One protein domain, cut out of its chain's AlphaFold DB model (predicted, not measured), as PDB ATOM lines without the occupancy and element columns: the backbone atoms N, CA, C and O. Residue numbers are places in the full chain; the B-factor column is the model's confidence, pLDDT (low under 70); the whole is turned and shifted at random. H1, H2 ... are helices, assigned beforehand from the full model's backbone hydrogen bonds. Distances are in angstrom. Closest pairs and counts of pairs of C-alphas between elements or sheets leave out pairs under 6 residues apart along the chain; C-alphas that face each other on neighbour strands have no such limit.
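This is residues 6 to 20 and 37 to 70 of the 71 residues of the protein "Protein CapI" of Photobacterium damselae subsp. damselae (UniProt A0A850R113). Two helices, the long H3 and the shorter H1, pack on each other at a slant and run the same way, while the small helix H2 lies far from both at the other end of a stretched link, residues 47 to 53. Residues 41 to 48, of which 41 to 46 belong to H2, stick out free. The printed part has 49 residues, with three named helices in the order H1, H2, H3 and no named strand; the class is all helix. The whole is only just extended, close to loose, with a radius of gyration of the C-alphas of 14.6 A, and its flat outline spans 40 by 25 by 13 A.

H3, the longest helix, holds residues 54 to 69 and measures 22.1 A from C-alpha 54 at (0.800, 2.231, 28.172) to C-alpha 69 at (-8.711, -8.123, 45.250). H1 holds residues 6 to 16, 15.2 A long, and begins with C-alpha 6 at (11.516, -0.272, 31.386). H2 holds residues 40 to 46.

H3 and H1 touch, with 15 pairs of C-alphas within 8 A. Their closest C-alphas are those of Lys 55 and Ala 11, 5.1 A apart. Their lines stand at a steep tilt of 43 degrees, and they run the same way. H2 is apart from H3 and from H1. In H1, H2 and H3 every O i to N i+4 pair is within hydrogen-bond range.

The two C-alphas farthest apart are those of Asn 44 and Asn 70, 41.4 A. Residues 21 to 36 are cut out, and C-alphas 20 and 37 are 28.6 A apart across the cut. The link from H2 to H3, 7 residues, is short. The mean pLDDT of the printed part is 94.1, and no printed residue is under 70.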
ATOM      1  N   MET A   6      11.324  -1.280  30.340       92.25
ATOM      2  CA  MET A   6      11.516  -0.272  31.386       92.25
ATOM      3  C   MET A   6      10.352   0.720  31.469       92.25
ATOM      4  O   MET A   6       9.926   1.031  32.574       92.25
ATOM      5  N   ASP A   7       9.765   1.115  30.334       92.69
ATOM      6  CA  ASP A   7       8.613   2.027  30.308       92.69
ATOM      7  C   ASP A   7       7.383   1.394  30.995       92.69
ATOM      8  O   ASP A   7       6.585   2.088  31.625       92.69
ATOM      9  N   TYR A   8       7.227   0.066  30.900       94.12
ATOM     10  CA  TYR A   8       6.179  -0.674  31.617       94.12
ATOM     11  C   TYR A   8       6.440  -0.741  33.122       94.12
ATOM     12  O   TYR A   8       5.502  -0.596  33.907       94.12
ATOM     13  N   ILE A   9       7.693  -0.972  33.528       94.69
ATOM     14  CA  ILE A   9       8.065  -1.014  34.948       94.69
ATOM     15  C   ILE A   9       7.829   0.361  35.578       94.69
ATOM     16  O   ILE A   9       7.167   0.440  36.606       94.69
ATOM     17  N   GLU A  10       8.271   1.437  34.929       95.62
ATOM     18  CA  GLU A  10       8.044   2.811  35.393       95.62
ATOM     19  C   GLU A  10       6.547   3.139  35.493       95.62
ATOM     20  O   GLU A  10       6.101   3.710  36.487       95.62
ATOM     21  N   ALA A  11       5.736   2.718  34.515       96.44
ATOM     22  CA  ALA A  11       4.284   2.898  34.573       96.44
ATOM     23  C   ALA A  11       3.643   2.181  35.778       96.44
ATOM     24  O   ALA A  11       2.693   2.700  36.369       96.44
ATOM     25  N   LEU A  12       4.152   1.003  36.158       96.44
ATOM     26  CA  LEU A  12       3.709   0.288  37.359       96.44
ATOM     27  C   LEU A  12       4.164   0.994  38.638       96.44
ATOM     28  O   LEU A  12       3.366   1.118  39.564       96.44
ATOM     29  N   GLU A  13       5.410   1.467  38.695       96.94
ATOM     30  CA  GLU A  13       5.950   2.214  39.839       96.94
ATOM     31  C   GLU A  13       5.127   3.483  40.104       96.94
ATOM     32  O   GLU A  13       4.705   3.728  41.238       96.94
ATOM     33  N   GLU A  14       4.810   4.236  39.045       96.62
ATOM     34  CA  GLU A  14       3.941   5.416  39.092       96.62
ATOM     35  C   GLU A  14       2.518   5.066  39.559       96.62
ATOM     36  O   GLU A  14       1.981   5.724  40.451       96.62
ATOM     37  N   ALA A  15       1.900   4.020  38.995       96.25
ATOM     38  CA  ALA A  15       0.534   3.620  39.345       96.25
ATOM     39  C   ALA A  15       0.413   3.061  40.775       96.25
ATOM     40  O   ALA A  15      -0.610   3.242  41.441       96.25
ATOM     41  N   LEU A  16       1.448   2.374  41.262       95.12
ATOM     42  CA  LEU A  16       1.477   1.800  42.605       95.12
ATOM     43  C   LEU A  16       1.945   2.801  43.666       95.12
ATOM     44  O   LEU A  16       1.601   2.607  44.835       95.12
ATOM     45  N   GLY A  17       2.676   3.847  43.266       95.50
ATOM     46  CA  GLY A  17       3.322   4.815  44.154       95.50
ATOM     47  C   GLY A  17       4.545   4.246  44.880       95.50
ATOM     48  O   GLY A  17       4.868   4.696  45.976       95.50
ATOM     49  N   ILE A  18       5.177   3.210  44.320       95.25
ATOM     50  CA  ILE A  18       6.266   2.455  44.953       95.25
ATOM     51  C   ILE A  18       7.340   2.178  43.905       95.25
ATOM     52  O   ILE A  18       7.041   1.619  42.853       95.25
ATOM     53  N   GLU A  19       8.593   2.505  44.216       95.31
ATOM     54  CA  GLU A  19       9.734   2.147  43.370       95.31
ATOM     55  C   GLU A  19      10.082   0.659  43.532       95.31
ATOM     56  O   GLU A  19      10.213   0.137  44.645       95.31
ATOM     57  N   ALA A  20      10.228  -0.049  42.415       94.44
ATOM     58  CA  ALA A  20      10.549  -1.460  42.401       94.44
ATOM     59  C   ALA A  20      12.042  -1.672  42.676       94.44
ATOM     60  O   ALA A  20      12.921  -1.082  42.046       94.44
ATOM     61  N   ALA A  37       4.123  -6.436  16.350       88.25
ATOM     62  CA  ALA A  37       3.231  -6.736  15.245       88.25
ATOM     63  C   ALA A  37       3.240  -5.579  14.240       88.25
ATOM     64  O   ALA A  37       3.127  -4.413  14.632       88.25
ATOM     65  N   ASP A  38       3.323  -5.912  12.954       90.62
ATOM     66  CA  ASP A  38       2.823  -5.017  11.918       90.62
ATOM     67  C   ASP A  38       1.290  -5.036  11.966       90.62
ATOM     68  O   ASP A  38       0.668  -6.092  12.081       90.62
ATOM     69  N   THR A  39       0.687  -3.855  11.977       90.44
ATOM     70  CA  THR A  39      -0.750  -3.658  12.221       90.44
ATOM     71  C   THR A  39      -1.427  -2.862  11.111       90.44
ATOM     72  O   THR A  39      -2.622  -2.583  11.211       90.44
ATOM     73  N   GLU A  40      -0.701  -2.531  10.037       91.75
ATOM     74  CA  GLU A  40      -1.221  -1.724   8.933       91.75
ATOM     75  C   GLU A  40      -2.445  -2.375   8.270       91.75
ATOM     76  O   GLU A  40      -3.485  -1.727   8.128       91.75
ATOM     77  N   ASP A  41      -2.383  -3.679   7.988       93.75
ATOM     78  CA  ASP A  41      -3.496  -4.434   7.397       93.75
ATOM     79  C   ASP A  41      -4.752  -4.424   8.277       93.75
ATOM     80  O   ASP A  41      -5.867  -4.221   7.789       93.75
ATOM     81  N   LEU A  42      -4.582  -4.593   9.593       92.69
ATOM     82  CA  LEU A  42      -5.692  -4.572  10.547       92.69
ATOM     83  C   LEU A  42      -6.349  -3.189  10.597       92.69
ATOM     84  O   LEU A  42      -7.578  -3.087  10.619       92.69
ATOM     85  N   PHE A  43      -5.544  -2.126  10.604       93.69
ATOM     86  CA  PHE A  43      -6.039  -0.751  10.604       93.69
ATOM     87  C   PHE A  43      -6.807  -0.434   9.321       93.69
ATOM     88  O   PHE A  43      -7.882   0.160   9.393       93.69
ATOM     89  N   ASN A  44      -6.303  -0.875   8.166       94.62
ATOM     90  CA  ASN A  44      -6.965  -0.684   6.876       94.62
ATOM     91  C   ASN A  44      -8.290  -1.454   6.788       94.62
ATOM     92  O   ASN A  44      -9.271  -0.932   6.262       94.62
ATOM     93  N   ALA A  45      -8.342  -2.673   7.331       95.94
ATOM     94  CA  ALA A  45      -9.538  -3.513   7.298       95.94
ATOM     95  C   ALA A  45     -10.648  -3.053   8.258       95.94
ATOM     96  O   ALA A  45     -11.827  -3.256   7.975       95.94
ATOM     97  N   THR A  46     -10.288  -2.470   9.405       95.38
ATOM     98  CA  THR A  46     -11.247  -2.193  10.492       95.38
ATOM     99  C   THR A  46     -11.494  -0.709  10.741       95.38
ATOM    100  O   THR A  46     -12.472  -0.359  11.397       95.38
ATOM    101  N   GLY A  47     -10.606   0.172  10.272       92.44
ATOM    102  CA  GLY A  47     -10.604   1.594  10.626       92.44
ATOM    103  C   GLY A  47     -10.263   1.873  12.097       92.44
ATOM    104  O   GLY A  47     -10.210   3.033  12.500       92.44
ATOM    105  N   TYR A  48     -10.024   0.839  12.907       89.06
ATOM    106  CA  TYR A  48      -9.731   0.965  14.328       89.06
ATOM    107  C   TYR A  48      -8.230   1.125  14.561       89.06
ATOM    108  O   TYR A  48      -7.420   0.412  13.972       89.06
ATOM    109  N   LYS A  49      -7.860   2.027  15.474       88.38
ATOM    110  CA  LYS A  49      -6.494   2.165  15.984       88.38
ATOM    111  C   LYS A  49      -6.528   2.215  17.511       88.38
ATOM    112  O   LYS A  49      -7.325   2.971  18.057       88.38
ATOM    113  N   PRO A  50      -5.686   1.440  18.213       88.00
ATOM    114  CA  PRO A  50      -5.555   1.565  19.658       88.00
ATOM    115  C   PRO A  50      -5.052   2.963  20.036       88.00
ATOM    116  O   PRO A  50      -4.005   3.397  19.558       88.00
ATOM    117  N   GLU A  51      -5.784   3.650  20.911       90.38
ATOM    118  CA  GLU A  51      -5.437   5.006  21.372       90.38
ATOM    119  C   GLU A  51      -4.906   5.030  22.809       90.38
ATOM    120  O   GLU A  51      -4.249   5.988  23.217       90.38
ATOM    121  N   VAL A  52      -5.161   3.964  23.574       92.12
ATOM    122  CA  VAL A  52      -4.776   3.869  24.984       92.12
ATOM    123  C   VAL A  52      -3.260   3.789  25.099       92.12
ATOM    124  O   VAL A  52      -2.624   2.866  24.583       92.12
ATOM    125  N   LYS A  53      -2.671   4.745  25.817       92.62
ATOM    126  CA  LYS A  53      -1.233   4.730  26.098       92.62
ATOM    127  C   LYS A  53      -0.912   3.706  27.177       92.62
ATOM    128  O   LYS A  53      -1.724   3.423  28.052       92.62
ATOM    129  N   VAL A  54       0.327   3.221  27.186       92.94
ATOM    130  CA  VAL A  54       0.800   2.231  28.172       92.94
ATOM    131  C   VAL A  54       0.574   2.701  29.604       92.94
ATOM    132  O   VAL A  54      -0.010   1.965  30.388       92.94
ATOM    133  N   LYS A  55       0.955   3.941  29.937       94.12
ATOM    134  CA  LYS A  55       0.750   4.501  31.282       94.12
ATOM    135  C   LYS A  55      -0.723   4.501  31.702       94.12
ATOM    136  O   LYS A  55      -1.043   4.150  32.833       94.12
ATOM    137  N   GLU A  56      -1.619   4.849  30.780       95.56
ATOM    138  CA  GLU A  56      -3.065   4.877  31.023       95.56
ATOM    139  C   GLU A  56      -3.615   3.458  31.223       95.56
ATOM    140  O   GLU A  56      -4.326   3.202  32.195       95.56
ATOM    141  N   GLY A  57      -3.233   2.519  30.350       95.75
ATOM    142  CA  GLY A  57      -3.655   1.120  30.429       95.75
ATOM    143  C   GLY A  57      -3.137   0.409  31.680       95.75
ATOM    144  O   GLY A  57      -3.898  -0.281  32.355       95.75
ATOM    145  N   VAL A  58      -1.867   0.619  32.038       96.88
ATOM    146  CA  VAL A  58      -1.259   0.068  33.258       96.88
ATOM    147  C   VAL A  58      -1.944   0.627  34.501       96.88
ATOM    148  O   VAL A  58      -2.287  -0.142  35.397       96.88
ATOM    149  N   LYS A  59      -2.217   1.937  34.547       97.00
ATOM    150  CA  LYS A  59      -2.961   2.536  35.658       97.00
ATOM    151  C   LYS A  59      -4.355   1.918  35.796       97.00
ATOM    152  O   LYS A  59      -4.720   1.493  36.888       97.00
ATOM    153  N   ALA A  60      -5.107   1.824  34.697       97.44
ATOM    154  CA  ALA A  60      -6.441   1.224  34.702       97.44
ATOM    155  C   ALA A  60      -6.413  -0.244  35.166       97.44
ATOM    156  O   ALA A  60      -7.285  -0.674  35.920       97.44
ATOM    157  N   PHE A  61      -5.386  -1.000  34.766       96.88
ATOM    158  CA  PHE A  61      -5.173  -2.367  35.228       96.88
ATOM    159  C   PHE A  61      -4.900  -2.440  36.737       96.88
ATOM    160  O   PHE A  61      -5.505  -3.263  37.422       96.88
ATOM    161  N   VAL A  62      -4.028  -1.580  37.271       96.62
ATOM    162  CA  VAL A  62      -3.728  -1.524  38.712       96.62
ATOM    163  C   VAL A  62      -4.972  -1.159  39.523       96.62
ATOM    164  O   VAL A  62      -5.247  -1.807  40.535       96.62
ATOM    165  N   ASP A  63      -5.745  -0.169  39.065       96.62
ATOM    166  CA  ASP A  63      -6.995   0.254  39.705       96.62
ATOM    167  C   ASP A  63      -8.007  -0.905  39.747       96.62
ATOM    168  O   ASP A  63      -8.571  -1.210  40.804       96.62
ATOM    169  N   TRP A  64      -8.184  -1.609  38.621       97.50
ATOM    170  CA  TRP A  64      -9.021  -2.809  38.552       97.50
ATOM    171  C   TRP A  64      -8.525  -3.907  39.497       97.50
ATOM    172  O   TRP A  64      -9.319  -4.464  40.252       97.50
ATOM    173  N   TYR A  65      -7.224  -4.201  39.497       96.94
ATOM    174  CA  TYR A  65      -6.641  -5.262  40.315       96.94
ATOM    175  C   TYR A  65      -6.857  -4.997  41.810       96.94
ATOM    176  O   TYR A  65      -7.319  -5.875  42.540       96.94
ATOM    177  N   ARG A  66      -6.578  -3.772  42.271       94.81
ATOM    178  CA  ARG A  66      -6.802  -3.363  43.667       94.81
ATOM    179  C   ARG A  66      -8.274  -3.440  44.052       94.81
ATOM    180  O   ARG A  66      -8.594  -3.982  45.109       94.81
ATOM    181  N   SER A  67      -9.165  -2.974  43.173       96.00
ATOM    182  CA  SER A  67     -10.611  -3.056  43.389       96.00
ATOM    183  C   SER A  67     -11.113  -4.498  43.451       96.00
ATOM    184  O   SER A  67     -11.943  -4.809  44.298       96.00
ATOM    185  N   TYR A  68     -10.622  -5.379  42.580       96.94
ATOM    186  CA  TYR A  68     -11.065  -6.769  42.514       96.94
ATOM    187  C   TYR A  68     -10.575  -7.594  43.713       96.94
ATOM    188  O   TYR A  68     -11.321  -8.407  44.255       96.94
ATOM    189  N   TYR A  69      -9.331  -7.373  44.151       96.38
ATOM    190  CA  TYR A  69      -8.711  -8.123  45.250       96.38
ATOM    191  C   TYR A  69      -8.810  -7.439  46.626       96.38
ATOM    192  O   TYR A  69      -8.268  -7.978  47.595       96.38
ATOM    193  N   ASN A  70      -9.486  -6.287  46.734       86.94
ATOM    194  CA  ASN A  70      -9.569  -5.459  47.947       86.94
ATOM    195  C   ASN A  70      -8.185  -5.163  48.559       86.94
ATOM    196  O   ASN A  70      -7.927  -5.471  49.728       86.94
TER     197      ASN A  70